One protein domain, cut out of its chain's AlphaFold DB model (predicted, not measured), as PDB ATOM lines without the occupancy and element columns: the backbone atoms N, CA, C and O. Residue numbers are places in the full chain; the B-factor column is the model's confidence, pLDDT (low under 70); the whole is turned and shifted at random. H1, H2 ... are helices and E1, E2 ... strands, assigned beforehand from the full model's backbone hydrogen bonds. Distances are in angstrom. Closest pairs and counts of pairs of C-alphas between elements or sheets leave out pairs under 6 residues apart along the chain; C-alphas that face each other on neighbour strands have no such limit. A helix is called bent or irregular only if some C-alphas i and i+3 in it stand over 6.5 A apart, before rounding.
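This is residues 4 to 147 and 185 to 255 of the 483 residues of the protein "PGAP1" of Micractinium conductrix (UniProt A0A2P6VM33). A twisted sheet of four parallel strands, in the order E1 E2 E3 E4, has H3 and H9 over one face and H10 over the other, with H2 running by its E1 edge. Beyond H3, away from the sheet, H5, H6 and H7 form a small cluster that packs on H3 through H7; H8 lies off the sheet on the far side of H9, and the short H1 lies off it near H2. The printed part has 215 residues, with ten named helices and four named strands in the order H1 H2 E1 H3 H4 E2 H5 H6 H7 E3 H8 H9 E4 H10, and its class is mixed, helices and strands. It is compact, with a radius of gyration of the C-alphas of 17.3 A, and rounded, spanning 48 by 40 by 34 A.

H1, residues 4 to 10, is irregular, C-alphas 5 and 8 being 7.1 A apart, and is near H2, residues 16 to 33. H2 is on the sheet; its closest C-alphas with E1, residues 36 to 41, are those of His 30 and Ile 36, 6.0 A apart. H3, residues 43 to 52, is on the sheet at a height of 8.0 A and runs along the strands, at 7 degrees to E1 on the local plane. H2 touches H3 with residues 19 to 23 alone, the same way at a steep tilt of 65 degrees; C-alphas 19 and 51 are closest, 6.4 A. H4, residues 64 to 67, touches H3, with C-alphas 52 and 64 closest at 4.2 A, and only grazes the sheet with residues 65 to 67. E2, residues 68 to 74, is parallel to E1 at 17 degrees, with N 38 and O 70 2.9 A apart. E1, H3 H4, E2 form a strand-helix-strand unit, two parallel neighbour strands with helices between, and its crossover is right-handed. H5, residues 96 to 103, touches H6, residues 107 to 111; C-alphas 98 and 110 are closest, 5.8 A. H7, residues 113 to 120, touches H6 only at the corner, with C-alphas 109 and 115 closest at 4.9 A. H7 touches H5 about perpendicular, at 82 degrees, with C-alphas 101 and 119 closest at 7.1 A. H7 touches H3 at a steep tilt of 42 degrees, the same way; C-alphas 50 and 117 are closest, 5.8 A. E3, residues 131 to 137, is parallel to E2 at 12 degrees, with N 73 and O 133 2.8 A apart; E2, H5 H6 H7, E3 are a second such unit. H8, residues 189 to 203, only just touches H9, residues 216 to 219, with 3 pairs of C-alphas within 8 A, through residues 202 to 203 alone; C-alphas 203 and 218 are closest, 6.4 A. H9 is on the same face as H3, at a height of 8.8 A. E4, residues 225 to 229, is parallel to E3 at 22 degrees, with N 134 and O 225 2.8 A apart. H10, residues 246 to 253, is over E3 on the opposite face at a height of 10.2 A. In H2, H3, H5, H7 and H8 every O i to N i+4 pair is within hydrogen-bond range; H10 has 3 of 4, H1 1 of 3 with 3 of 4 O i to N i+3 pairs, H6 0 of 1 with 2 of 2, and H4 and H9 are too short for an i+4 pair.

H1 begins at C-alpha 4, (92.341, 90.513, 94.007). H2 is 25.0 A long, H8 20.6 A, E3 20.1 A and H3 14.6 A. H10 ends at C-alpha 253, (112.351, 92.074, 73.387).

The C-alphas of Ala 31 and Gly 147, the two farthest apart, are 56.4 A apart. Residues 148 to 184 are not printed, and C-alphas 147 and 185 across the cut are 18.8 A apart. The links H3 to H4, E2 to H5, H8 to H9 and E4 to H10 are long. The mean pLDDT of the printed part is 88.6; residues 4 to 12, 85 to 87, 147 and 185 to 187 are under 70.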
ATOM      1  N   THR A   4      93.334  91.351  93.317       49.16
ATOM      2  CA  THR A   4      92.341  90.513  94.007       49.16
ATOM      3  C   THR A   4      92.260  89.085  93.471       49.16
ATOM      4  O   THR A   4      91.880  88.187  94.218       49.16
ATOM      5  N   ASP A   5      92.657  88.841  92.216       58.09
ATOM      6  CA  ASP A   5      92.696  87.487  91.647       58.09
ATOM      7  C   ASP A   5      93.730  86.598  92.376       58.09
ATOM      8  O   ASP A   5      93.625  85.370  92.322       58.09
ATOM      9  N   TRP A   6      94.715  87.188  93.077       61.47
ATOM     10  CA  TRP A   6      95.798  86.494  93.803       61.47
ATOM     11  C   TRP A   6      95.436  86.069  95.225       61.47
ATOM     12  O   TRP A   6      96.123  85.225  95.803       61.47
ATOM     13  N   LEU A   7      94.323  86.566  95.767       57.06
ATOM     14  CA  LEU A   7      93.870  86.244  97.124       57.06
ATOM     15  C   LEU A   7      93.699  84.732  97.390       57.06
ATOM     16  O   LEU A   7      94.135  84.282  98.450       57.06
ATOM     17  N   PRO A   8      93.158  83.908  96.467       58.25
ATOM     18  CA  PRO A   8      93.039  82.466  96.695       58.25
ATOM     19  C   PRO A   8      94.397  81.767  96.854       58.25
ATOM     20  O   PRO A   8      94.541  80.876  97.693       58.25
ATOM     21  N   VAL A   9      95.415  82.193  96.104       61.38
ATOM     22  CA  VAL A   9      96.780  81.641  96.187       61.38
ATOM     23  C   VAL A   9      97.412  81.980  97.536       61.38
ATOM     24  O   VAL A   9      98.021  81.120  98.169       61.38
ATOM     25  N   LEU A  10      97.182  83.197  98.040       60.53
ATOM     26  CA  LEU A  10      97.624  83.617  99.376       60.53
ATOM     27  C   LEU A  10      96.953  82.825 100.515       60.53
ATOM     28  O   LEU A  10      97.430  82.865 101.644       60.53
ATOM     29  N   SER A  11      95.881  82.080 100.223       62.09
ATOM     30  CA  SER A  11      95.218  81.159 101.157       62.09
ATOM     31  C   SER A  11      95.602  79.678 100.970       62.09
ATOM     32  O   SER A  11      95.035  78.815 101.637       62.09
ATOM     33  N   GLY A  12      96.559  79.368 100.082       65.81
ATOM     34  CA  GLY A  12      97.021  77.998  99.808       65.81
ATOM     35  C   GLY A  12      96.232  77.252  98.723       65.81
ATOM     36  O   GLY A  12      96.271  76.023  98.667       65.81
ATOM     37  N   SER A  13      95.492  77.961  97.862       76.06
ATOM     38  CA  SER A  13      94.870  77.352  96.674       76.06
ATOM     39  C   SER A  13      95.896  77.113  95.560       76.06
ATOM     40  O   SER A  13      96.871  77.854  95.445       76.06
ATOM     41  N   SER A  14      95.641  76.116  94.708       79.75
ATOM     42  CA  SER A  14      96.440  75.840  93.506       79.75
ATOM     43  C   SER A  14      96.328  76.957  92.461       79.75
ATOM     44  O   SER A  14      95.377  77.743  92.432       79.75
ATOM     45  N   PHE A  15      97.260  76.966  91.510       86.81
ATOM     46  CA  PHE A  15      97.279  77.898  90.373       86.81
ATOM     47  C   PHE A  15      96.311  77.545  89.225       86.81
ATOM     48  O   PHE A  15      96.460  78.048  88.113       86.81
ATOM     49  N   ASP A  16      95.289  76.716  89.463       84.88
ATOM     50  CA  ASP A  16      94.359  76.252  88.417       84.88
ATOM     51  C   ASP A  16      93.640  77.390  87.697       84.88
ATOM     52  O   ASP A  16      93.520  77.384  86.472       84.88
ATOM     53  N   LEU A  17      93.181  78.395  88.446       83.88
ATOM     54  CA  LEU A  17      92.510  79.560  87.868       83.88
ATOM     55  C   LEU A  17      93.426  80.303  86.882       83.88
ATOM     56  O   LEU A  17      92.976  80.746  85.825       83.88
ATOM     57  N   TYR A  18      94.710  80.416  87.223       85.75
ATOM     58  CA  TYR A  18      95.719  81.094  86.413       85.75
ATOM     59  C   TYR A  18      96.031  80.311  85.156       85.75
ATOM     60  O   TYR A  18      96.004  80.876  84.067       85.75
ATOM     61  N   LEU A  19      96.277  79.010  85.310       92.88
ATOM     62  CA  LEU A  19      96.580  78.124  84.198       92.88
ATOM     63  C   LEU A  19      95.411  78.035  83.221       92.88
ATOM     64  O   LEU A  19      95.642  78.166  82.029       92.88
ATOM     65  N   ARG A  20      94.159  77.937  83.687       89.81
ATOM     66  CA  ARG A  20      92.983  77.937  82.797       89.81
ATOM     67  C   ARG A  20      92.818  79.245  82.028       89.81
ATOM     68  O   ARG A  20      92.510  79.218  80.842       89.81
ATOM     69  N   ARG A  21      93.018  80.395  82.685       90.19
ATOM     70  CA  ARG A  21      92.967  81.703  82.005       90.19
ATOM     71  C   ARG A  21      94.101  81.845  80.994       90.19
ATOM     72  O   ARG A  21      93.866  82.315  79.886       90.19
ATOM     73  N   LEU A  22      95.311  81.438  81.372       93.75
ATOM     74  CA  LEU A  22      96.470  81.464  80.490       93.75
ATOM     75  C   LEU A  22      96.279  80.522  79.294       93.75
ATOM     76  O   LEU A  22      96.564  80.930  78.179       93.75
ATOM     77  N   ASP A  23      95.743  79.320  79.511       95.00
ATOM     78  CA  ASP A  23      95.426  78.345  78.461       95.00
ATOM     79  C   ASP A  23      94.405  78.895  77.465       95.00
ATOM     80  O   ASP A  23      94.632  78.834  76.260       95.00
ATOM     81  N   ALA A  24      93.324  79.509  77.956       90.12
ATOM     82  CA  ALA A  24      92.309  80.125  77.105       90.12
ATOM     83  C   ALA A  24      92.897  81.250  76.235       90.12
ATOM     84  O   ALA A  24      92.731  81.244  75.016       90.12
ATOM     85  N   VAL A  25      93.646  82.179  76.839       90.19
ATOM     86  CA  VAL A  25      94.265  83.299  76.109       90.19
ATOM     87  C   VAL A  25      95.336  82.805  75.133       90.19
ATOM     88  O   VAL A  25      95.384  83.261  73.993       90.19
ATOM     89  N   ALA A  26      96.181  81.860  75.552       91.00
ATOM     90  CA  ALA A  26      97.200  81.269  74.691       91.00
ATOM     91  C   ALA A  26      96.567  80.529  73.508       91.00
ATOM     92  O   ALA A  26      97.039  80.686  72.387       91.00
ATOM     93  N   GLY A  27      95.474  79.795  73.730       86.69
ATOM     94  CA  GLY A  27      94.720  79.113  72.681       86.69
ATOM     95  C   GLY A  27      94.097  80.086  71.681       86.69
ATOM     96  O   GLY A  27      94.225  79.894  70.473       86.69
ATOM     97  N   GLU A  28      93.492  81.179  72.157       84.44
ATOM     98  CA  GLU A  28      92.961  82.230  71.282       84.44
ATOM     99  C   GLU A  28      94.054  82.897  70.442       84.44
ATOM    100  O   GLU A  28      93.879  83.098  69.238       84.44
ATOM    101  N   LEU A  29      95.187  83.247  71.055       77.00
ATOM    102  CA  LEU A  29      96.307  83.856  70.344       77.00
ATOM    103  C   LEU A  29      96.950  82.869  69.370       77.00
ATOM    104  O   LEU A  29      97.277  83.261  68.253       77.00
ATOM    105  N   HIS A  30      97.068  81.596  69.748       85.12
ATOM    106  CA  HIS A  30      97.597  80.549  68.887       85.12
ATOM    107  C   HIS A  30      96.714  80.326  67.656       85.12
ATOM    108  O   HIS A  30      97.201  80.355  66.526       85.12
ATOM    109  N   ALA A  31      95.399  80.211  67.854       71.81
ATOM    110  CA  ALA A  31      94.436  80.090  66.764       71.81
ATOM    111  C   ALA A  31      94.493  81.292  65.807       71.81
ATOM    112  O   ALA A  31      94.290  81.154  64.601       71.81
ATOM    113  N   ARG A  32      94.795  82.485  66.334       71.94
ATOM    114  CA  ARG A  32      94.913  83.709  65.540       71.94
ATOM    115  C   ARG A  32      96.262  83.820  64.817       71.94
ATOM    116  O   ARG A  32      96.277  84.255  63.666       71.94
ATOM    117  N   HIS A  33      97.370  83.496  65.471       76.62
ATOM    118  CA  HIS A  33      98.709  83.917  65.043       76.62
ATOM    119  C   HIS A  33      99.680  82.757  64.778       76.62
ATOM    120  O   HIS A  33     100.817  83.003  64.386       76.62
ATOM    121  N   GLY A  34      99.248  81.504  64.935       84.19
ATOM    122  CA  GLY A  34     100.143  80.350  64.905       84.19
ATOM    123  C   GLY A  34     100.947  80.262  66.199       84.19
ATOM    124  O   GLY A  34     100.432  80.562  67.272       84.19
ATOM    125  N   ARG A  35     102.208  79.820  66.151       88.62
ATOM    126  CA  ARG A  35     103.020  79.750  67.378       88.62
ATOM    127  C   ARG A  35     103.196  81.147  67.988       88.62
ATOM    128  O   ARG A  35     103.482  82.094  67.262       88.62
ATOM    129  N   ILE A  36     103.076  81.257  69.308       93.88
ATOM    130  CA  ILE A  36     103.161  82.522  70.055       93.88
ATOM    131  C   ILE A  36     104.407  82.592  70.942       93.88
ATOM    132  O   ILE A  36     105.038  81.576  71.244       93.88
ATOM    133  N   ALA A  37     104.735  83.799  71.396       94.88
ATOM    134  CA  ALA A  37     105.687  84.017  72.476       94.88
ATOM    135  C   ALA A  37     104.942  84.142  73.808       94.88
ATOM    136  O   ALA A  37     103.924  84.831  73.881       94.88
ATOM    137  N   LEU A  38     105.474  83.539  74.870       96.50
ATOM    138  CA  LEU A  38     105.029  83.785  76.239       96.50
ATOM    139  C   LEU A  38     106.102  84.557  76.999       96.50
ATOM    140  O   LEU A  38     107.254  84.130  77.047       96.50
ATOM    141  N   VAL A  39     105.711  85.670  77.621       97.06
ATOM    142  CA  VAL A  39     106.566  86.434  78.536       97.06
ATOM    143  C   VAL A  39     106.056  86.245  79.963       97.06
ATOM    144  O   VAL A  39     104.955  86.682  80.298       97.06
ATOM    145  N   GLY A  40     106.838  85.564  80.801       95.88
ATOM    146  CA  GLY A  40     106.497  85.269  82.192       95.88
ATOM    147  C   GLY A  40     107.317  86.105  83.169       95.88
ATOM    148  O   GLY A  40     108.507  85.863  83.336       95.88
ATOM    149  N   HIS A  41     106.694  87.060  83.856       95.06
ATOM    150  CA  HIS A  41     107.338  87.802  84.948       95.06
ATOM    151  C   HIS A  41     107.149  87.086  86.287       95.06
ATOM    152  O   HIS A  41     106.052  86.604  86.581       95.06
ATOM    153  N   SER A  42     108.209  87.027  87.097       93.56
ATOM    154  CA  SER A  42     108.183  86.452  88.446       93.56
ATOM    155  C   SER A  42     107.567  85.042  88.458       93.56
ATOM    156  O   SER A  42     108.055  84.153  87.766       93.56
ATOM    157  N   ALA A  43     106.467  84.815  89.181       90.56
ATOM    158  CA  ALA A  43     105.754  83.538  89.192       90.56
ATOM    159  C   ALA A  43     105.288  83.052  87.804       90.56
ATOM    160  O   ALA A  43     105.234  81.850  87.539       90.56
ATOM    161  N   GLY A  44     104.999  83.979  86.885       93.94
ATOM    162  CA  GLY A  44     104.495  83.672  85.549       93.94
ATOM    163  C   GLY A  44     105.409  82.755  84.736       93.94
ATOM    164  O   GLY A  44     104.906  81.962  83.943       93.94
ATOM    165  N   GLY A  45     106.728  82.796  84.947       95.56
ATOM    166  CA  GLY A  45     107.662  81.959  84.193       95.56
ATOM    167  C   GLY A  45     107.566  80.468  84.534       95.56
ATOM    168  O   GLY A  45     107.620  79.630  83.636       95.56
ATOM    169  N   TRP A  46     107.385  80.101  85.807       95.62
ATOM    170  CA  TRP A  46     107.192  78.694  86.179       95.62
ATOM    171  C   TRP A  46     105.736  78.237  86.039       95.62
ATOM    172  O   TRP A  46     105.510  77.064  85.759       95.62
ATOM    173  N   ILE A  47     104.753  79.145  86.106       96.62
ATOM    174  CA  ILE A  47     103.367  78.842  85.697       96.62
ATOM    175  C   ILE A  47     103.338  78.482  84.205       96.62
ATOM    176  O   ILE A  47     102.735  77.483  83.819       96.62
ATOM    177  N   ALA A  48     104.045  79.243  83.361       97.62
ATOM    178  CA  ALA A  48     104.158  78.941  81.937       97.62
ATOM    179  C   ALA A  48     104.804  77.567  81.690       97.62
ATOM    180  O   ALA A  48     104.344  76.840  80.818       97.62
ATOM    181  N   ARG A  49     105.799  77.152  82.488       97.44
ATOM    182  CA  ARG A  49     106.370  75.791  82.403       97.44
ATOM    183  C   ARG A  49     105.307  74.704  82.600       97.44
ATOM    184  O   ARG A  49     105.287  73.747  81.835       97.44
ATOM    185  N   ILE A  50     104.394  74.877  83.560       97.69
ATOM    186  CA  ILE A  50     103.285  73.935  83.794       97.69
ATOM    187  C   ILE A  50     102.314  73.915  82.605       97.69
ATOM    188  O   ILE A  50     101.888  72.843  82.188       97.69
ATOM    189  N   LEU A  51     101.994  75.076  82.023       97.69
ATOM    190  CA  LEU A  51     101.138  75.165  80.832       97.69
ATOM    191  C   LEU A  51     101.744  74.424  79.626       97.69
ATOM    192  O   LEU A  51     101.053  73.703  78.906       97.69
ATOM    193  N   LEU A  52     103.036  74.634  79.374       97.44
ATOM    194  CA  LEU A  52     103.742  74.040  78.235       97.44
ATOM    195  C   LEU A  52     103.912  72.529  78.391       97.44
ATOM    196  O   LEU A  52     103.944  71.792  77.407       97.44
ATOM    197  N   GLY A  53     104.035  72.082  79.633       92.81
ATOM    198  CA  GLY A  53     104.360  70.722  79.975       92.81
ATOM    199  C   GLY A  53     103.203  69.732  79.843       92.81
ATOM    200  O   GLY A  53     102.027  70.076  79.927       92.81
ATOM    201  N   SER A  54     103.547  68.457  79.651       92.31
ATOM    202  CA  SER A  54     102.584  67.404  79.310       92.31
ATOM    203  C   SER A  54     101.966  66.671  80.503       92.31
ATOM    204  O   SER A  54     100.945  66.019  80.315       92.31
ATOM    205  N   GLU A  55     102.539  66.729  81.707       94.38
ATOM    206  CA  GLU A  55     101.971  66.120  82.921       94.38
ATOM    207  C   GLU A  55     100.583  66.656  83.310       94.38
ATOM    208  O   GLU A  55     100.186  67.770  82.973       94.38
ATOM    209  N   LEU A  56      99.837  65.830  84.051       93.19
ATOM    210  CA  LEU A  56      98.564  66.233  84.646       93.19
ATOM    211  C   LEU A  56      98.824  67.138  85.852       93.19
ATOM    212  O   LEU A  56      99.402  66.695  86.846       93.19
ATOM    213  N   TYR A  57      98.326  68.367  85.790       93.56
ATOM    214  CA  TYR A  57      98.309  69.304  86.904       93.56
ATOM    215  C   TYR A  57      96.869  69.444  87.404       93.56
ATOM    216  O   TYR A  57      95.993  69.878  86.655       93.56
ATOM    217  N   GLN A  58      96.605  69.005  88.643       90.38
ATOM    218  CA  GLN A  58      95.265  69.020  89.261       90.38
ATOM    219  C   GLN A  58      94.182  68.374  88.370       90.38
ATOM    220  O   GLN A  58      93.052  68.852  88.253       90.38
ATOM    221  N   GLY A  59      94.554  67.283  87.694       88.25
ATOM    222  CA  GLY A  59      93.681  66.534  86.789       88.25
ATOM    223  C   GLY A  59      93.555  67.099  85.368       88.25
ATOM    224  O   GLY A  59      92.900  66.469  84.541       88.25
ATOM    225  N   VAL A  60      94.189  68.231  85.045       91.06
ATOM    226  CA  VAL A  60      94.157  68.835  83.701       91.06
ATOM    227  C   VAL A  60      95.486  68.622  82.984       91.06
ATOM    228  O   VAL A  60      96.554  68.847  83.550       91.06
ATOM    229  N   ARG A  61      95.422  68.196  81.718       93.25
ATOM    230  CA  ARG A  61      96.582  68.111  80.824       93.25
ATOM    231  C   ARG A  61      96.595  69.332  79.909       93.25
ATOM    232  O   ARG A  61      95.711  69.452  79.065       93.25
ATOM    233  N   TYR A  62      97.591  70.200  80.069       93.31
ATOM    234  CA  TYR A  62      97.775  71.368  79.205       93.31
ATOM    235  C   TYR A  62      98.621  71.000  77.980       93.31
ATOM    236  O   TYR A  62      98.070  70.819  76.903       93.31
ATOM    237  N   GLY A  63      99.934  70.790  78.118       92.88
ATOM    238  CA  GLY A  63     100.781  70.317  77.014       92.88
ATOM    239  C   GLY A  63     100.877  71.294  75.842       92.88
ATOM    240  O   GLY A  63     100.765  70.875  74.695       92.88
ATOM    241  N   ARG A  64     101.032  72.597  76.107       96.31
ATOM    242  CA  ARG A  64     100.984  73.657  75.076       96.31
ATOM    243  C   ARG A  64     102.332  74.016  74.452       96.31
ATOM    244  O   ARG A  64     102.474  75.100  73.887       96.31
ATOM    245  N   SER A  65     103.326  73.137  74.537       92.50
ATOM    246  CA  SER A  65     104.641  73.353  73.915       92.50
ATOM    247  C   SER A  65     104.550  73.608  72.404       92.50
ATOM    248  O   SER A  65     105.255  74.465  71.879       92.50
ATOM    249  N   GLU A  66     103.618  72.953  71.710       91.25
ATOM    250  CA  GLU A  66     103.368  73.159  70.276       91.25
ATOM    251  C   GLU A  66     102.794  74.547  69.941       91.25
ATOM    252  O   GLU A  66     103.025  75.064  68.846       91.25
ATOM    253  N   TRP A  67     102.105  75.200  70.882       93.38
ATOM    254  CA  TRP A  67     101.529  76.533  70.670       93.38
ATOM    255  C   TRP A  67     102.559  77.642  70.806       93.38
ATOM    256  O   TRP A  67     102.321  78.755  70.351       93.38
ATOM    257  N   VAL A  68     103.702  77.371  71.434       95.31
ATOM    258  CA  VAL A  68     104.635  78.407  71.874       95.31
ATOM    259  C   VAL A  68     105.981  78.199  71.200       95.31
ATOM    260  O   VAL A  68     106.552  77.116  71.255       95.31
ATOM    261  N   HIS A  69     106.512  79.217  70.523       93.44
ATOM    262  CA  HIS A  69     107.870  79.149  69.965       93.44
ATOM    263  C   HIS A  69     108.929  79.602  70.976       93.44
ATOM    264  O   HIS A  69     110.074  79.156  70.914       93.44
ATOM    265  N   THR A  70     108.579  80.508  71.893       96.44
ATOM    266  CA  THR A  70     109.523  81.084  72.856       96.44
ATOM    267  C   THR A  70     108.853  81.355  74.190       96.44
ATOM    268  O   THR A  70     107.808  82.000  74.237       96.44
ATOM    269  N   LEU A  71     109.492  80.902  75.265       97.69
ATOM    270  CA  LEU A  71     109.212  81.312  76.633       97.69
ATOM    271  C   LEU A  71     110.338  82.243  77.088       97.69
ATOM    272  O   LEU A  71     111.475  81.799  77.246       97.69
ATOM    273  N   LEU A  72     110.024  83.517  77.300       97.94
ATOM    274  CA  LEU A  72     110.937  84.492  77.885       97.94
ATOM    275  C   LEU A  72     110.512  84.771  79.325       97.94
ATOM    276  O   LEU A  72     109.368  85.139  79.572       97.94
ATOM    277  N   THR A  73     111.412  84.598  80.286       98.31
ATOM    278  CA  THR A  73     111.114  84.833  81.700       98.31
ATOM    279  C   THR A  73     111.844  86.060  82.227       98.31
ATOM    280  O   THR A  73     112.977  86.326  81.839       98.31
ATOM    281  N   LEU A  74     111.179  86.836  83.082       97.50
ATOM    282  CA  LEU A  74     111.690  88.080  83.663       97.50
ATOM    283  C   LEU A  74     111.726  87.925  85.184       97.50
ATOM    284  O   LEU A  74     110.675  87.862  85.825       97.50
ATOM    285  N   GLY A  75     112.924  87.802  85.755       95.94
ATOM    286  CA  GLY A  75     113.125  87.641  87.194       95.94
ATOM    287  C   GLY A  75     112.411  86.418  87.771       95.94
ATOM    288  O   GLY A  75     111.913  86.475  88.885       95.94
ATOM    289  N   THR A  76     112.249  85.328  87.019       97.56
ATOM    290  CA  THR A  76     111.549  84.142  87.535       97.56
ATOM    291  C   THR A  76     112.468  83.318  88.439       97.56
ATOM    292  O   THR A  76     113.505  82.867  87.961       97.56
ATOM    293  N   PRO A  77     112.093  83.027  89.698       95.25
ATOM    294  CA  PRO A  77     112.914  82.234  90.613       95.25
ATOM    295  C   PRO A  77     112.750  80.729  90.334       95.25
ATOM    296  O   PRO A  77     112.184  79.986  91.136       95.25
ATOM    297  N   HIS A  78     113.206  80.276  89.163       95.38
ATOM    298  CA  HIS A  78     113.038  78.904  88.681       95.38
ATOM    299  C   HIS A  78     113.529  77.851  89.671       95.38
ATOM    300  O   HIS A  78     112.866  76.834  89.830       95.38
ATOM    301  N   GLN A  79     114.650  78.087  90.348       91.81
ATOM    302  CA  GLN A  79     115.270  77.108  91.247       91.81
ATOM    303  C   GLN A  79     115.108  77.464  92.731       91.81
ATOM    304  O   GLN A  79     115.947  77.094  93.548       91.81
ATOM    305  N   SER A  80     114.048  78.199  93.092       91.12
ATOM    306  CA  SER A  80     113.811  78.555  94.495       91.12
ATOM    307  C   SER A  80     113.644  77.323  95.382       91.12
ATOM    308  O   SER A  80     112.917  76.390  95.033       91.12
ATOM    309  N   VAL A  81     114.269  77.360  96.558       86.38
ATOM    310  CA  VAL A  81     114.106  76.358  97.621       86.38
ATOM    311  C   VAL A  81     112.917  76.663  98.538       86.38
ATOM    312  O   VAL A  81     112.542  75.819  99.344       86.38
ATOM    313  N   GLU A  82     112.313  77.852  98.405       84.50
ATOM    314  CA  GLU A  82     111.111  78.279  99.138       84.50
ATOM    315  C   GLU A  82     111.234  78.207 100.674       84.50
ATOM    316  O   GLU A  82     110.255  77.954 101.381       84.50
ATOM    317  N   ALA A  83     112.431  78.469 101.205       83.38
ATOM    318  CA  ALA A  83     112.735  78.458 102.635       83.38
ATOM    319  C   ALA A  83     112.311  79.772 103.317       83.38
ATOM    320  O   ALA A  83     113.127  80.490 103.894       83.38
ATOM    321  N   TYR A  84     111.025  80.115 103.223       79.44
ATOM    322  CA  TYR A  84     110.483  81.340 103.811       79.44
ATOM    323  C   TYR A  84     110.488  81.267 105.353       79.44
ATOM    324  O   TYR A  84     109.961  80.298 105.903       79.44
ATOM    325  N   PRO A  85     110.998  82.288 106.077       58.38
ATOM    326  CA  PRO A  85     111.141  82.259 107.540       58.38
ATOM    327  C   PRO A  85     109.835  82.047 108.313       58.38
ATOM    328  O   PRO A  85     109.839  81.470 109.395       58.38
ATOM    329  N   LEU A  86     108.714  82.514 107.756       66.94
ATOM    330  CA  LEU A  86     107.373  82.371 108.332       66.94
ATOM    331  C   LEU A  86     106.572  81.221 107.696       66.94
ATOM    332  O   LEU A  86     105.377  81.081 107.946       66.94
ATOM    333  N   GLY A  87     107.226  80.406 106.864       66.44
ATOM    334  CA  GLY A  87     106.572  79.440 105.992       66.44
ATOM    335  C   GLY A  87     105.760  80.106 104.877       66.44
ATOM    336  O   GLY A  87     105.630  81.329 104.798       66.44
ATOM    337  N   LYS A  88     105.201  79.278 103.995       76.56
ATOM    338  CA  LYS A  88     104.148  79.677 103.057       76.56
ATOM    339  C   LYS A  88     102.918  78.795 103.275       76.56
ATOM    340  O   LYS A  88     103.087  77.636 103.664       76.56
ATOM    341  N   PRO A  89     101.698  79.286 103.002       76.12
ATOM    342  CA  PRO A  89     100.532  78.421 102.896       76.12
ATOM    343  C   PRO A  89     100.819  77.286 101.905       76.12
ATOM    344  O   PRO A  89     101.163  77.536 100.751       76.12
ATOM    345  N   SER A  90     100.731  76.043 102.378       83.12
ATOM    346  CA  SER A  90     100.939  74.872 101.527       83.12
ATOM    347  C   SER A  90      99.764  74.718 100.575       83.12
ATOM    348  O   SER A  90      98.610  74.703 101.007       83.12
ATOM    349  N   GLU A  91     100.069  74.518  99.296       88.62
ATOM    350  CA  GLU A  91      99.081  74.050  98.330       88.62
ATOM    351  C   GLU A  91      98.646  72.612  98.674       88.62
ATOM    352  O   GLU A  91      99.271  71.920  99.485       88.62
ATOM    353  N   LYS A  92      97.540  72.161  98.076       88.75
ATOM    354  CA  LYS A  92      97.031  70.786  98.203       88.75
ATOM    355  C   LYS A  92      96.949  70.141  96.825       88.75
ATOM    356  O   LYS A  92      95.860  69.858  96.323       88.75
ATOM    357  N   LEU A  93      98.106  69.984  96.186       91.81
ATOM    358  CA  LEU A  93      98.188  69.372  94.865       91.81
ATOM    359  C   LEU A  93      97.920  67.865  94.948       91.81
ATOM    360  O   LEU A  93      98.202  67.211  95.956       91.81
ATOM    361  N   TRP A  94      97.367  67.296  93.884       92.81
ATOM    362  CA  TRP A  94      97.108  65.866  93.770       92.81
ATOM    363  C   TRP A  94      97.252  65.390  92.323       92.81
ATOM    364  O   TRP A  94      97.228  66.176  91.374       92.81
ATOM    365  N   GLY A  95      97.399  64.076  92.166       93.38
ATOM    366  CA  GLY A  95      97.466  63.410  90.873       93.38
ATOM    367  C   GLY A  95      98.786  62.676  90.642       93.38
ATOM    368  O   GLY A  95      99.711  62.766  91.451       93.38
ATOM    369  N   PRO A  96      98.909  61.979  89.499       94.44
ATOM    370  CA  PRO A  96      99.960  60.982  89.302       94.44
ATOM    371  C   PRO A  96     101.385  61.527  89.432       94.44
ATOM    372  O   PRO A  96     102.266  60.831  89.922       94.44
ATOM    373  N   ALA A  97     101.638  62.762  88.990       93.56
ATOM    374  CA  ALA A  97     102.962  63.373  89.095       93.56
ATOM    375  C   ALA A  97     103.342  63.722  90.546       93.56
ATOM    376  O   ALA A  97     104.505  63.584  90.916       93.56
ATOM    377  N   VAL A  98     102.364  64.101  91.377       95.44
ATOM    378  CA  VAL A  98     102.570  64.344  92.815       95.44
ATOM    379  C   VAL A  98     102.880  63.030  93.527       95.44
ATOM    380  O   VAL A  98     103.848  62.959  94.278       95.44
ATOM    381  N   ASP A  99     102.128  61.971  93.225       95.62
ATOM    382  CA  ASP A  99     102.335  60.655  93.837       95.62
ATOM    383  C   ASP A  99     103.710  60.070  93.448       95.62
ATOM    384  O   ASP A  99     104.425  59.520  94.287       95.62
ATOM    385  N   ARG A 100     104.142  60.264  92.189       96.62
ATOM    386  CA  ARG A 100     105.506  59.916  91.749       96.62
ATOM    387  C   ARG A 100     106.579  60.721  92.478       96.62
ATOM    388  O   ARG A 100     107.624  60.164  92.806       96.62
ATOM    389  N   ALA A 101     106.350  62.010  92.722       95.75
ATOM    390  CA  ALA A 101     107.293  62.841  93.461       95.75
ATOM    391  C   ALA A 101     107.436  62.382  94.918       95.75
ATOM    392  O   ALA A 101     108.555  62.286  95.420       95.75
ATOM    393  N   GLU A 102     106.329  62.040  95.580       94.00
ATOM    394  CA  GLU A 102     106.343  61.488  96.939       94.00
ATOM    395  C   GLU A 102     107.099  60.162  97.010       94.00
ATOM    396  O   GLU A 102     107.986  60.012  97.850       94.00
ATOM    397  N   ALA A 103     106.827  59.241  96.081       95.38
ATOM    398  CA  ALA A 103     107.551  57.975  95.982       95.38
ATOM    399  C   ALA A 103     109.059  58.173  95.726       95.38
ATOM    400  O   ALA A 103     109.876  57.376  96.185       95.38
ATOM    401  N   ALA A 104     109.440  59.255  95.042       95.00
ATOM    402  CA  ALA A 104     110.828  59.645  94.797       95.00
ATOM    403  C   ALA A 104     111.465  60.455  95.950       95.00
ATOM    404  O   ALA A 104     112.536  61.039  95.769       95.00
ATOM    405  N   GLY A 105     110.820  60.534  97.120       95.06
ATOM    406  CA  GLY A 105     111.348  61.244  98.289       95.06
ATOM    407  C   GLY A 105     111.262  62.770  98.191       95.06
ATOM    408  O   GLY A 105     112.019  63.471  98.860       95.06
ATOM    409  N   ARG A 106     110.352  63.309  97.369       92.69
ATOM    410  CA  ARG A 106     110.118  64.755  97.187       92.69
ATOM    411  C   ARG A 106     108.702  65.167  97.620       92.69
ATOM    412  O   ARG A 106     107.938  65.682  96.801       92.69
ATOM    413  N   PRO A 107     108.332  64.997  98.904       88.56
ATOM    414  CA  PRO A 107     106.972  65.269  99.379       88.56
ATOM    415  C   PRO A 107     106.551  66.743  99.273       88.56
ATOM    416  O   PRO A 107     105.363  67.042  99.197       88.56
ATOM    417  N   GLY A 108     107.509  67.676  99.199       88.81
ATOM    418  CA  GLY A 108     107.228  69.106  99.044       88.81
ATOM    419  C   GLY A 108     106.486  69.475  97.751       88.81
ATOM    420  O   GLY A 108     105.784  70.487  97.722       88.81
ATOM    421  N   VAL A 109     106.536  68.620  96.717       93.62
ATOM    422  CA  VAL A 109     105.783  68.812  95.464       93.62
ATOM    423  C   VAL A 109     104.279  68.916  95.716       93.62
ATOM    424  O   VAL A 109     103.613  69.706  95.055       93.62
ATOM    425  N   ARG A 110     103.735  68.203  96.713       93.12
ATOM    426  CA  ARG A 110     102.313  68.298  97.079       93.12
ATOM    427  C   ARG A 110     101.910  69.711  97.520       93.12
ATOM    428  O   ARG A 110     100.767  70.114  97.313       93.12
ATOM    429  N   GLY A 111     102.846  70.451  98.112       91.31
ATOM    430  CA  GLY A 111     102.624  71.771  98.696       91.31
ATOM    431  C   GLY A 111     103.031  72.954  97.823       91.31
ATOM    432  O   GLY A 111     102.928  74.093  98.286       91.31
ATOM    433  N   SER A 112     103.531  72.722  96.602       92.81
ATOM    434  CA  SER A 112     104.111  73.792  95.788       92.81
ATOM    435  C   SER A 112     104.050  73.529  94.286       92.81
ATOM    436  O   SER A 112     104.705  72.622  93.770       92.81
ATOM    437  N   SER A 113     103.364  74.409  93.560       94.44
ATOM    438  CA  SER A 113     103.350  74.425  92.095       94.44
ATOM    439  C   SER A 113     104.723  74.702  91.485       94.44
ATOM    440  O   SER A 113     105.056  74.155  90.434       94.44
ATOM    441  N   LEU A 114     105.566  75.495  92.152       94.31
ATOM    442  CA  LEU A 114     106.952  75.685  91.724       94.31
ATOM    443  C   LEU A 114     107.750  74.382  91.853       94.31
ATOM    444  O   LEU A 114     108.464  74.000  90.928       94.31
ATOM    445  N   GLN A 115     107.597  73.653  92.961       94.94
ATOM    446  CA  GLN A 115     108.269  72.360  93.116       94.94
ATOM    447  C   GLN A 115     107.711  71.314  92.150       94.94
ATOM    448  O   GLN A 115     108.487  70.528  91.612       94.94
ATOM    449  N   PHE A 116     106.407  71.342  91.859       96.25
ATOM    450  CA  PHE A 116     105.807  70.550  90.785       96.25
ATOM    451  C   PHE A 116     106.462  70.852  89.434       96.25
ATOM    452  O   PHE A 116     106.896  69.927  88.748       96.25
ATOM    453  N   ALA A 117     106.601  72.133  89.073       96.69
ATOM    454  CA  ALA A 117     107.260  72.541  87.837       96.69
ATOM    455  C   ALA A 117     108.727  72.087  87.799       96.69
ATOM    456  O   ALA A 117     109.195  71.615  86.769       96.69
ATOM    457  N   ASN A 118     109.451  72.186  88.916       95.88
ATOM    458  CA  ASN A 118     110.847  71.750  89.024       95.88
ATOM    459  C   ASN A 118     111.019  70.235  88.973       95.88
ATOM    460  O   ASN A 118     112.034  69.764  88.471       95.88
ATOM    461  N   PHE A 119     110.045  69.475  89.468       96.44
ATOM    462  CA  PHE A 119     110.058  68.022  89.384       96.44
ATOM    463  C   PHE A 119     109.722  67.526  87.974       96.44
ATOM    464  O   PHE A 119     110.420  66.664  87.451       96.44
ATOM    465  N   CYS A 120     108.672  68.075  87.355       96.19
ATOM    466  CA  CYS A 120     108.182  67.599  86.061       96.19
ATOM    467  C   CYS A 120     108.954  68.188  84.873       96.19
ATOM    468  O   CYS A 120     109.103  67.520  83.854       96.19
ATOM    469  N   TYR A 121     109.432  69.429  85.000       96.69
ATOM    470  CA  TYR A 121     110.044  70.196  83.911       96.69
ATOM    471  C   TYR A 121     111.345  70.874  84.370       96.69
ATOM    472  O   TYR A 121     111.396  72.105  84.458       96.69
ATOM    473  N   PRO A 122     112.381  70.105  84.756       95.94
ATOM    474  CA  PRO A 122     113.560  70.623  85.458       95.94
ATOM    475  C   PRO A 122     114.445  71.556  84.616       95.94
ATOM    476  O   PRO A 122     115.217  72.333  85.178       95.94
ATOM    477  N   ASP A 123     114.340  71.491  83.290       96.25
ATOM    478  CA  ASP A 123     115.212  72.183  82.342       96.25
ATOM    479  C   ASP A 123     114.450  72.623  81.079       96.25
ATOM    480  O   ASP A 123     113.270  72.323  80.899       96.25
ATOM    481  N   ALA A 124     115.107  73.367  80.192       93.75
ATOM    482  CA  ALA A 124     114.507  73.818  78.939       93.75
ATOM    483  C   ALA A 124     114.151  72.656  77.994       93.75
ATOM    484  O   ALA A 124     113.145  72.736  77.294       93.75
ATOM    485  N   ALA A 125     114.929  71.566  77.999       91.94
ATOM    486  CA  ALA A 125     114.704  70.414  77.123       91.94
ATOM    487  C   ALA A 125     113.394  69.682  77.457       91.94
ATOM    488  O   ALA A 125     112.704  69.189  76.565       91.94
ATOM    489  N   SER A 126     112.997  69.684  78.730       93.75
ATOM    490  CA  SER A 126     111.721  69.130  79.191       93.75
ATOM    491  C   SER A 126     110.478  69.846  78.635       93.75
ATOM    492  O   SER A 126     109.364  69.343  78.784       93.75
ATOM    493  N   LEU A 127     110.648  70.999  77.969       93.50
ATOM    494  CA  LEU A 127     109.575  71.781  77.344       93.50
ATOM    495  C   LEU A 127     109.473  71.569  75.820       93.50
ATOM    496  O   LEU A 127     108.703  72.267  75.159       93.50
ATOM    497  N   GLY A 128     110.215  70.610  75.256       90.56
ATOM    498  CA  GLY A 128     110.205  70.308  73.820       90.56
ATOM    499  C   GLY A 128     110.859  71.406  72.975       90.56
ATOM    500  O   GLY A 128     111.862  71.988  73.375       90.56
ATOM    501  N   ASP A 129     110.274  71.724  71.817       88.75
ATOM    502  CA  ASP A 129     110.825  72.684  70.838       88.75
ATOM    503  C   ASP A 129     110.606  74.166  71.211       88.75
ATOM    504  O   ASP A 129     110.582  75.051  70.345       88.75
ATOM    505  N   VAL A 130     110.369  74.462  72.489       94.25
ATOM    506  CA  VAL A 130     110.193  75.832  72.975       94.25
ATOM    507  C   VAL A 130     111.570  76.435  73.241       94.25
ATOM    508  O   VAL A 130     112.309  75.971  74.105       94.25
ATOM    509  N   ARG A 131     111.913  77.530  72.556       95.12
ATOM    510  CA  ARG A 131     113.110  78.309  72.902       95.12
ATOM    511  C   ARG A 131     112.900  78.975  74.260       95.12
ATOM    512  O   ARG A 131     111.995  79.794  74.399       95.12
ATOM    513  N   VAL A 132     113.747  78.685  75.241       97.12
ATOM    514  CA  VAL A 132     113.655  79.308  76.570       97.12
ATOM    515  C   VAL A 132     114.733  80.371  76.735       97.12
ATOM    516  O   VAL A 132     115.916  80.105  76.519       97.12
ATOM    517  N   VAL A 133     114.320  81.572  77.132       97.19
ATOM    518  CA  VAL A 133     115.198  82.695  77.467       97.19
ATOM    519  C   VAL A 133     114.882  83.131  78.890       97.19
ATOM    520  O   VAL A 133     113.746  83.476  79.191       97.19
ATOM    521  N   THR A 134     115.868  83.125  79.775       97.81
ATOM    522  CA  THR A 134     115.713  83.584  81.159       97.81
ATOM    523  C   THR A 134     116.461  84.890  81.346       97.81
ATOM    524  O   THR A 134     117.679  84.925  81.165       97.81
ATOM    525  N   ALA A 135     115.746  85.950  81.703       97.50
ATOM    526  CA  ALA A 135     116.304  87.267  81.949       97.50
ATOM    527  C   ALA A 135     116.161  87.648  83.422       97.50
ATOM    528  O   ALA A 135     115.090  87.492  84.010       97.50
ATOM    529  N   CYS A 136     117.224  88.173  84.025       97.56
ATOM    530  CA  CYS A 136     117.184  88.660  85.399       97.56
ATOM    531  C   CYS A 136     118.037  89.916  85.557       97.56
ATOM    532  O   CYS A 136     119.133  90.017  85.004       97.56
ATOM    533  N   GLY A 137     117.508  90.894  86.281       93.81
ATOM    534  CA  GLY A 137     118.241  92.086  86.659       93.81
ATOM    535  C   GLY A 137     119.297  91.806  87.729       93.81
ATOM    536  O   GLY A 137     119.198  90.839  88.482       93.81
ATOM    537  N   ASN A 138     120.313  92.658  87.806       93.88
ATOM    538  CA  ASN A 138     121.351  92.609  88.842       93.88
ATOM    539  C   ASN A 138     121.428  93.920  89.647       93.88
ATOM    540  O   ASN A 138     122.513  94.345  90.041       93.88
ATOM    541  N   ALA A 139     120.275  94.556  89.876       92.19
ATOM    542  CA  ALA A 139     120.147  95.843  90.559       92.19
ATOM    543  C   ALA A 139     120.879  95.941  91.902       92.19
ATOM    544  O   ALA A 139     121.399  97.004  92.241       92.19
ATOM    545  N   ILE A 140     120.893  94.864  92.691       92.62
ATOM    546  CA  ILE A 140     121.389  94.931  94.063       92.62
ATOM    547  C   ILE A 140     122.043  93.629  94.519       92.62
ATOM    548  O   ILE A 140     121.571  92.527  94.231       92.62
ATOM    549  N   THR A 141     123.117  93.780  95.295       94.31
ATOM    550  CA  THR A 141     123.702  92.691  96.085       94.31
ATOM    551  C   THR A 141     123.050  92.669  97.449       94.31
ATOM    552  O   THR A 141     123.091  93.678  98.163       94.31
ATOM    553  N   GLY A 142     122.514  91.522  97.853       92.00
ATOM    554  CA  GLY A 142     122.048  91.375  99.221       92.00
ATOM    555  C   GLY A 142     123.212  91.533 100.206       92.00
ATOM    556  O   GLY A 142     124.286  90.961 100.025       92.00
ATOM    557  N   ARG A 143     123.033  92.342 101.253       92.38
ATOM    558  CA  ARG A 143     124.013  92.502 102.335       92.38
ATOM    559  C   ARG A 143     123.347  92.465 103.711       92.38
ATOM    560  O   ARG A 143     122.297  93.076 103.884       92.38
ATOM    561  N   PRO A 144     123.962  91.821 104.714       88.38
ATOM    562  CA  PRO A 144     123.459  91.850 106.085       88.38
ATOM    563  C   PRO A 144     123.460  93.276 106.656       88.38
ATOM    564  O   PRO A 144     124.295  94.112 106.294       88.38
ATOM    565  N   LEU A 145     122.548  93.553 107.597       79.31
ATOM    566  CA  LEU A 145     122.424  94.884 108.195       79.31
ATOM    567  C   LEU A 145     123.635  95.243 109.076       79.31
ATOM    568  O   LEU A 145     123.972  96.422 109.170       79.31
ATOM    569  N   TRP A 146     124.321  94.254 109.665       71.50
ATOM    570  CA  TRP A 146     125.490  94.422 110.542       71.50
ATOM    571  C   TRP A 146     126.528  93.296 110.321       71.50
ATOM    572  O   TRP A 146     126.219  92.145 110.603       71.50
ATOM    573  N   GLY A 147     127.744  93.638 109.845       55.72
ATOM    574  CA  GLY A 147     128.905  92.734 109.624       55.72
ATOM    575  C   GLY A 147     128.734  91.732 108.459       55.72
ATOM    576  O   GLY A 147     127.676  91.149 108.318       55.72
ATOM    577  N   ARG A 185     125.986 100.684  92.794       55.69
ATOM    578  CA  ARG A 185     124.787  99.833  92.694       55.69
ATOM    579  C   ARG A 185     123.670 100.510  93.476       55.69
ATOM    580  O   ARG A 185     123.800 100.730  94.682       55.69
ATOM    581  N   GLN A 186     122.617 100.900  92.771       61.56
ATOM    582  CA  GLN A 186     121.592 101.769  93.323       61.56
ATOM    583  C   GLN A 186     120.768 100.991  94.352       61.56
ATOM    584  O   GLN A 186     120.253  99.923  94.052       61.56
ATOM    585  N   GLY A 187     120.648 101.514  95.571       65.38
ATOM    586  CA  GLY A 187     119.838 100.919  96.635       65.38
ATOM    587  C   GLY A 187     120.306 101.365  98.016       65.38
ATOM    588  O   GLY A 187     121.498 101.545  98.260       65.38
ATOM    589  N   SER A 188     119.374 101.569  98.945       85.12
ATOM    590  CA  SER A 188     119.738 101.883 100.327       85.12
ATOM    591  C   SER A 188     120.327 100.655 101.033       85.12
ATOM    592  O   SER A 188     120.090  99.507 100.649       85.12
ATOM    593  N   ARG A 189     121.042 100.865 102.147       86.38
ATOM    594  CA  ARG A 189     121.488  99.762 103.022       86.38
ATOM    595  C   ARG A 189     120.319  98.891 103.504       86.38
ATOM    596  O   ARG A 189     120.502  97.698 103.728       86.38
ATOM    597  N   TRP A 190     119.132  99.481 103.641       87.31
ATOM    598  CA  TRP A 190     117.905  98.754 103.954       87.31
ATOM    599  C   TRP A 190     117.448  97.874 102.794       87.31
ATOM    600  O   TRP A 190     117.122  96.715 103.031       87.31
ATOM    601  N   ASP A 191     117.487  98.368 101.554       90.69
ATOM    602  CA  ASP A 191     117.143  97.558 100.378       90.69
ATOM    603  C   ASP A 191     118.087  96.356 100.240       90.69
ATOM    604  O   ASP A 191     117.632  95.240  99.999       90.69
ATOM    605  N   ALA A 192     119.390  96.557 100.470       90.75
ATOM    606  CA  ALA A 192     120.377  95.478 100.423       90.75
ATOM    607  C   ALA A 192     120.097  94.399 101.480       90.75
ATOM    608  O   ALA A 192     120.285  93.214 101.221       90.75
ATOM    609  N   TYR A 193     119.608  94.784 102.657       90.75
ATOM    610  CA  TYR A 193     119.227  93.832 103.698       90.75
ATOM    611  C   TYR A 193     117.921  93.096 103.409       90.75
ATOM    612  O   TYR A 193     117.842  91.889 103.626       90.75
ATOM    613  N   VAL A 194     116.911  93.789 102.884       89.62
ATOM    614  CA  VAL A 194     115.663  93.136 102.465       89.62
ATOM    615  C   VAL A 194     115.952  92.115 101.363       89.62
ATOM    616  O   VAL A 194     115.502  90.973 101.459       89.62
ATOM    617  N   ALA A 195     116.776  92.486 100.377       91.56
ATOM    618  CA  ALA A 195     117.249  91.568  99.345       91.56
ATOM    619  C   ALA A 195     118.021  90.388  99.955       91.56
ATOM    620  O   ALA A 195     117.758  89.245  99.608       91.56
ATOM    621  N   TYR A 196     118.914  90.632 100.917       92.88
ATOM    622  CA  TYR A 196     119.686  89.586 101.598       92.88
ATOM    623  C   TYR A 196     118.805  88.518 102.262       92.88
ATOM    624  O   TYR A 196     119.016  87.324 102.049       92.88
ATOM    625  N   GLU A 197     117.801  88.925 103.038       91.19
ATOM    626  CA  GLU A 197     116.887  87.988 103.705       91.19
ATOM    627  C   GLU A 197     115.952  87.280 102.705       91.19
ATOM    628  O   GLU A 197     115.697  86.075 102.821       91.19
ATOM    629  N   GLY A 198     115.507  87.984 101.658       87.56
ATOM    630  CA  GLY A 198     114.743  87.387 100.562       87.56
ATOM    631  C   GLY A 198     115.546  86.334  99.790       87.56
ATOM    632  O   GLY A 198     115.084  85.210  99.593       87.56
ATOM    633  N   TYR A 199     116.784  86.652  99.416       93.75
ATOM    634  CA  TYR A 199     117.661  85.764  98.655       93.75
ATOM    635  C   TYR A 199     118.055  84.527  99.460       93.75
ATOM    636  O   TYR A 199     118.013  83.422  98.921       93.75
ATOM    637  N   LYS A 200     118.321  84.661 100.768       92.38
ATOM    638  CA  LYS A 200     118.485  83.498 101.658       92.38
ATOM    639  C   LYS A 200     117.298  82.547 101.586       92.38
ATOM    640  O   LYS A 200     117.496  81.340 101.492       92.38
ATOM    641  N   SER A 201     116.085  83.091 101.603       87.19
ATOM    642  CA  SER A 201     114.858  82.293 101.536       87.19
ATOM    643  C   SER A 201     114.719  81.574 100.187       87.19
ATOM    644  O   SER A 201     114.201  80.461 100.118       87.19
ATOM    645  N   GLY A 202     115.192  82.201  99.105       87.44
ATOM    646  CA  GLY A 202     115.104  81.664  97.748       87.44
ATOM    647  C   GLY A 202     116.208  80.672  97.379       87.44
ATOM    648  O   GLY A 202     115.921  79.652  96.765       87.44
ATOM    649  N   CYS A 203     117.466  80.941  97.728       90.06
ATOM    650  CA  CYS A 203     118.619  80.157  97.268       90.06
ATOM    651  C   CYS A 203     119.585  79.733  98.386       90.06
ATOM    652  O   CYS A 203     120.681  79.252  98.101       90.06
ATOM    653  N   GLY A 204     119.235  79.964  99.654       91.06
ATOM    654  CA  GLY A 204     120.084  79.665 100.813       91.06
ATOM    655  C   GLY A 204     121.243  80.644 101.033       91.06
ATOM    656  O   GLY A 204     121.962  80.525 102.022       91.06
ATOM    657  N   ARG A 205     121.431  81.629 100.144       91.56
ATOM    658  CA  ARG A 205     122.510  82.624 100.207       91.56
ATOM    659  C   ARG A 205     121.948  84.028 100.059       91.56
ATOM    660  O   ARG A 205     121.235  84.310  99.107       91.56
ATOM    661  N   GLY A 206     122.279  84.908 100.997       89.75
ATOM    662  CA  GLY A 206     121.828  86.300 100.947       89.75
ATOM    663  C   GLY A 206     122.792  87.225 100.212       89.75
ATOM    664  O   GLY A 206     122.386  88.244  99.674       89.75
ATOM    665  N   ASP A 207     124.076  86.881 100.206       93.75
ATOM    666  CA  ASP A 207     125.199  87.678  99.713       93.75
ATOM    667  C   ASP A 207     125.421  87.502  98.205       93.75
ATOM    668  O   ASP A 207     126.515  87.184  97.740       93.75
ATOM    669  N   VAL A 208     124.351  87.659  97.432       94.38
ATOM    670  CA  VAL A 208     124.344  87.427  95.984       94.38
ATOM    671  C   VAL A 208     123.691  88.586  95.247       94.38
ATOM    672  O   VAL A 208     122.959  89.383  95.837       94.38
ATOM    673  N   ASP A 209     123.975  88.675  93.953       95.06
ATOM    674  CA  ASP A 209     123.381  89.665  93.059       95.06
ATOM    675  C   ASP A 209     122.006  89.207  92.572       95.06
ATOM    676  O   ASP A 209     121.760  88.012  92.387       95.06
ATOM    677  N   GLY A 210     121.115  90.165  92.342       94.88
ATOM    678  CA  GLY A 210     119.779  89.914  91.815       94.88
ATOM    679  C   GLY A 210     118.996  91.191  91.563       94.88
ATOM    680  O   GLY A 210     119.511  92.301  91.712       94.88
ATOM    681  N   ASP A 211     117.725  91.023  91.222       95.25
ATOM    682  CA  ASP A 211     116.827  92.109  90.828       95.25
ATOM    683  C   ASP A 211     116.038  92.713  92.004       95.25
ATOM    684  O   ASP A 211     115.000  93.325  91.782       95.25
ATOM    685  N   TYR A 212     116.523  92.550  93.241       94.25
ATOM    686  CA  TYR A 212     115.889  92.844  94.541       94.25
ATOM    687  C   TYR A 212     114.924  91.776  95.073       94.25
ATOM    688  O   TYR A 212     114.760  91.674  96.288       94.25
ATOM    689  N   VAL A 213     114.330  90.940  94.218       93.12
ATOM    690  CA  VAL A 213     113.423  89.857  94.654       93.12
ATOM    691  C   VAL A 213     114.009  88.487  94.348       93.12
ATOM    692  O   VAL A 213     114.021  87.603  95.202       93.12
ATOM    693  N   THR A 214     114.525  88.317  93.137       95.00
ATOM    694  CA  THR A 214     115.070  87.066  92.630       95.00
ATOM    695  C   THR A 214     116.587  87.178  92.507       95.00
ATOM    696  O   THR A 214     117.080  88.010  91.740       95.00
ATOM    697  N   PRO A 215     117.352  86.338  93.226       95.62
ATOM    698  CA  PRO A 215     118.787  86.266  93.040       95.62
ATOM    699  C   PRO A 215     119.130  85.583  91.712       95.62
ATOM    700  O   PRO A 215     118.473  84.624  91.293       95.62
ATOM    701  N   LEU A 216     120.206  86.042  91.069       94.69
ATOM    702  CA  LEU A 216     120.651  85.548  89.763       94.69
ATOM    703  C   LEU A 216     120.839  84.027  89.751       94.69
ATOM    704  O   LEU A 216     120.476  83.373  88.774       94.69
ATOM    705  N   CYS A 217     121.349  83.455  90.844       94.06
ATOM    706  CA  CYS A 217     121.676  82.032  90.953       94.06
ATOM    707  C   CYS A 217     120.469  81.083  90.863       94.06
ATOM    708  O   CYS A 217     120.675  79.914  90.563       94.06
ATOM    709  N   ILE A 218     119.237  81.558  91.080       95.12
ATOM    710  CA  ILE A 218     118.012  80.752  90.892       95.12
ATOM    711  C   ILE A 218     117.135  81.261  89.751       95.12
ATOM    712  O   ILE A 218     116.054  80.718  89.518       95.12
ATOM    713  N   SER A 219     117.580  82.313  89.062       95.12
ATOM    714  CA  SER A 219     116.838  82.950  87.974       95.12
ATOM    715  C   SER A 219     116.914  82.185  86.650       95.12
ATOM    716  O   SER A 219     116.126  82.423  85.738       95.12
ATOM    717  N   THR A 220     117.875  81.268  86.531       92.94
ATOM    718  CA  THR A 220     118.160  80.524  85.302       92.94
ATOM    719  C   THR A 220     117.511  79.147  85.331       92.94
ATOM    720  O   THR A 220     117.493  78.463  86.354       92.94
ATOM    721  N   LEU A 221     116.990  78.731  84.179       95.69
ATOM    722  CA  LEU A 221     116.557  77.362  83.933       95.69
ATOM    723  C   LEU A 221     117.679  76.635  83.171       95.69
ATOM    724  O   LEU A 221     118.161  77.181  82.175       95.69
ATOM    725  N   PRO A 222     118.116  75.433  83.586       95.50
ATOM    726  CA  PRO A 222     119.149  74.694  82.864       95.50
ATOM    727  C   PRO A 222     118.785  74.514  81.384       95.50
ATOM    728  O   PRO A 222     117.632  74.257  81.051       95.50
ATOM    729  N   GLY A 223     119.757  74.689  80.485       91.69
ATOM    730  CA  GLY A 223     119.543  74.615  79.034       91.69
ATOM    731  C   GLY A 223     118.872  75.841  78.396       91.69
ATOM    732  O   GLY A 223     118.745  75.881  77.174       91.69
ATOM    733  N   ALA A 224     118.460  76.847  79.175       94.62
ATOM    734  CA  ALA A 224     117.922  78.097  78.640       94.62
ATOM    735  C   ALA A 224     119.026  79.098  78.270       94.62
ATOM    736  O   ALA A 224     120.118  79.103  78.841       94.62
ATOM    737  N   GLN A 225     118.714  80.007  77.345       93.94
ATOM    738  CA  GLN A 225     119.558  81.167  77.067       93.94
ATOM    739  C   GLN A 225     119.438  82.184  78.207       93.94
ATOM    740  O   GLN A 225     118.331  82.587  78.561       93.94
ATOM    741  N   GLN A 226     120.562  82.637  78.758       92.88
ATOM    742  CA  GLN A 226     120.578  83.566  79.887       92.88
ATOM    743  C   GLN A 226     120.823  85.011  79.438       92.88
ATOM    744  O   GLN A 226     121.687  85.275  78.603       92.88
ATOM    745  N   LEU A 227     120.086  85.946  80.037       93.69
ATOM    746  CA  LEU A 227     120.252  87.387  79.887       93.69
ATOM    747  C   LEU A 227     120.351  88.031  81.276       93.69
ATOM    748  O   LEU A 227     119.457  87.878  82.103       93.69
ATOM    749  N   VAL A 228     121.425  88.772  81.538       95.00
ATOM    750  CA  VAL A 228     121.544  89.595  82.749       95.00
ATOM    751  C   VAL A 228     121.313  91.048  82.360       95.00
ATOM    752  O   VAL A 228     121.939  91.537  81.421       95.00
ATOM    753  N   LEU A 229     120.396  91.726  83.049       90.44
ATOM    754  CA  LEU A 229     120.018  93.107  82.756       90.44
ATOM    755  C   LEU A 229     120.638  94.067  83.791       90.44
ATOM    756  O   LEU A 229     120.218  94.045  84.950       90.44
ATOM    757  N   PRO A 230     121.609  94.911  83.388       90.94
ATOM    758  CA  PRO A 230     122.277  95.853  84.284       90.94
ATOM    759  C   PRO A 230     121.301  96.795  84.990       90.94
ATOM    760  O   PRO A 230     120.499  97.444  84.316       90.94
ATOM    761  N   ASP A 231     121.388  96.871  86.319       89.75
ATOM    762  CA  ASP A 231     120.667  97.830  87.173       89.75
ATOM    763  C   ASP A 231     119.128  97.760  87.091       89.75
ATOM    764  O   ASP A 231     118.422  98.713  87.432       89.75
ATOM    765  N   VAL A 232     118.588  96.620  86.648       92.75
ATOM    766  CA  VAL A 232     117.140  96.401  86.519       92.75
ATOM    767  C   VAL A 232     116.558  95.766  87.780       92.75
ATOM    768  O   VAL A 232     117.033  94.737  88.261       92.75
ATOM    769  N   TRP A 233     115.493  96.373  88.291       93.19
ATOM    770  CA  TRP A 233     114.738  95.942  89.459       93.19
ATOM    771  C   TRP A 233     113.529  95.080  89.086       93.19
ATOM    772  O   TRP A 233     112.957  95.183  87.998       93.19
ATOM    773  N   HIS A 234     113.094  94.256  90.038       92.69
ATOM    774  CA  HIS A 234     112.004  93.305  89.859       92.69
ATOM    775  C   HIS A 234     110.628  93.958  89.716       92.69
ATOM    776  O   HIS A 234     109.767  93.453  88.997       92.69
ATOM    777  N   ILE A 235     110.416  95.051  90.450       86.69
ATOM    778  CA  ILE A 235     109.138  95.748  90.623       86.69
ATOM    779  C   ILE A 235     109.365  97.222  90.257       86.69
ATOM    780  O   ILE A 235     110.422  97.751  90.614       86.69
ATOM    781  N   PRO A 236     108.403  97.904  89.600       85.62
ATOM    782  CA  PRO A 236     108.516  99.332  89.320       85.62
ATOM    783  C   PRO A 236     108.793 100.138  90.597       85.62
ATOM    784  O   PRO A 236     108.030 100.066  91.566       85.62
ATOM    785  N   ARG A 237     109.870 100.930  90.601       81.50
ATOM    786  CA  ARG A 237     110.212 101.858  91.689       81.50
ATOM    787  C   ARG A 237     110.611 103.208  91.110       81.50
ATOM    788  O   ARG A 237     111.168 103.304  90.022       81.50
ATOM    789  N   ARG A 238     110.334 104.274  91.859       77.81
ATOM    790  CA  ARG A 238     110.730 105.628  91.467       77.81
ATOM    791  C   ARG A 238     112.258 105.694  91.339       77.81
ATOM    792  O   ARG A 238     112.950 105.247  92.245       77.81
ATOM    793  N   ASN A 239     112.747 106.290  90.252       81.75
ATOM    794  CA  ASN A 239     114.172 106.474  89.935       81.75
ATOM    795  C   ASN A 239     114.978 105.187  89.688       81.75
ATOM    796  O   ASN A 239     116.204 105.247  89.675       81.75
ATOM    797  N   HIS A 240     114.323 104.047  89.464       85.81
ATOM    798  CA  HIS A 240     115.000 102.796  89.138       85.81
ATOM    799  C   HIS A 240     114.366 102.149  87.915       85.81
ATOM    800  O   HIS A 240     113.145 102.171  87.771       85.81
ATOM    801  N   LEU A 241     115.202 101.551  87.067       88.50
ATOM    802  CA  LEU A 241     114.725 100.806  85.912       88.50
ATOM    803  C   LEU A 241     114.080  99.493  86.361       88.50
ATOM    804  O   LEU A 241     114.637  98.791  87.202       88.50
ATOM    805  N   TRP A 242     112.949  99.121  85.773       92.00
ATOM    806  CA  TRP A 242     112.342  97.796  85.929       92.00
ATOM    807  C   TRP A 242     112.048  97.171  84.562       92.00
ATOM    808  O   TRP A 242     112.150  97.822  83.523       92.00
ATOM    809  N   TYR A 243     111.684  95.887  84.544       85.25
ATOM    810  CA  TYR A 243     111.533  95.126  83.299       85.25
ATOM    811  C   TYR A 243     110.578  95.739  82.257       85.25
ATOM    812  O   TYR A 243     110.737  95.455  81.071       85.25
ATOM    813  N   GLY A 244     109.596  96.541  82.674       82.81
ATOM    814  CA  GLY A 244     108.628  97.177  81.777       82.81
ATOM    815  C   GLY A 244     109.003  98.578  81.288       82.81
ATOM    816  O   GLY A 244     108.244  99.145  80.506       82.81
ATOM    817  N   ASP A 245     110.133  99.148  81.711       78.62
ATOM    818  CA  ASP A 245     110.578 100.444  81.190       78.62
ATOM    819  C   ASP A 245     111.091 100.304  79.757       78.62
ATOM    820  O   ASP A 245     111.867  99.395  79.470       78.62
ATOM    821  N   ALA A 246     110.718 101.234  78.872       78.69
ATOM    822  CA  ALA A 246     111.090 101.222  77.453       78.69
ATOM    823  C   ALA A 246     112.563 100.828  77.169       78.69
ATOM    824  O   ALA A 246     112.772  99.848  76.455       78.69
ATOM    825  N   PRO A 247     113.591 101.454  77.789       74.19
ATOM    826  CA  PRO A 247     114.990 101.082  77.536       74.19
ATOM    827  C   PRO A 247     115.372  99.669  78.010       74.19
ATOM    828  O   PRO A 247     116.414  99.144  77.620       74.19
ATOM    829  N   VAL A 248     114.580  99.053  78.889       81.19
ATOM    830  CA  VAL A 248     114.753  97.666  79.338       81.19
ATOM    831  C   VAL A 248     113.980  96.710  78.431       81.19
ATOM    832  O   VAL A 248     114.519  95.666  78.061       81.19
ATOM    833  N   VAL A 249     112.763  97.087  78.023       82.69
ATOM    834  CA  VAL A 249     111.950  96.375  77.024       82.69
ATOM    835  C   VAL A 249     112.729  96.184  75.730       82.69
ATOM    836  O   VAL A 249     112.799  95.062  75.229       82.69
ATOM    837  N   ASP A 250     113.406  97.220  75.238       77.81
ATOM    838  CA  ASP A 250     114.246  97.145  74.035       77.81
ATOM    839  C   ASP A 250     115.341  96.068  74.152       77.81
ATOM    840  O   ASP A 250     115.665  95.379  73.184       77.81
ATOM    841  N   LYS A 251     115.876  95.851  75.364       82.12
ATOM    842  CA  LYS A 251     116.948  94.875  75.609       82.12
ATOM    843  C   LYS A 251     116.463  93.436  75.632       82.12
ATOM    844  O   LYS A 251     117.177  92.572  75.138       82.12
ATOM    845  N   TRP A 252     115.323  93.125  76.248       91.00
ATOM    846  CA  TRP A 252     114.856  91.731  76.302       91.00
ATOM    847  C   TRP A 252     113.947  91.369  75.125       91.00
ATOM    848  O   TRP A 252     113.922  90.210  74.714       91.00
ATOM    849  N   SER A 253     113.250  92.334  74.520       88.00
ATOM    850  CA  SER A 253     112.351  92.074  73.387       88.00
ATOM    851  C   SER A 253     113.097  91.610  72.134       88.00
ATOM    852  O   SER A 253     112.531  90.842  71.361       88.00
ATOM    853  N   GLN A 254     114.384  91.947  71.973       86.00
ATOM    854  CA  GLN A 254     115.236  91.425  70.888       86.00
ATOM    855  C   GLN A 254     115.334  89.886  70.861       86.00
ATOM    856  O   GLN A 254     115.679  89.300  69.837       86.00
ATOM    857  N   TYR A 255     115.038  89.222  71.985       86.31
ATOM    858  CA  TYR A 255     115.035  87.762  72.105       86.31
ATOM    859  C   TYR A 255     113.690  87.127  71.744       86.31
ATOM    860  O   TYR A 255     113.604  85.904  71.604       86.31
TER     861      TYR A 255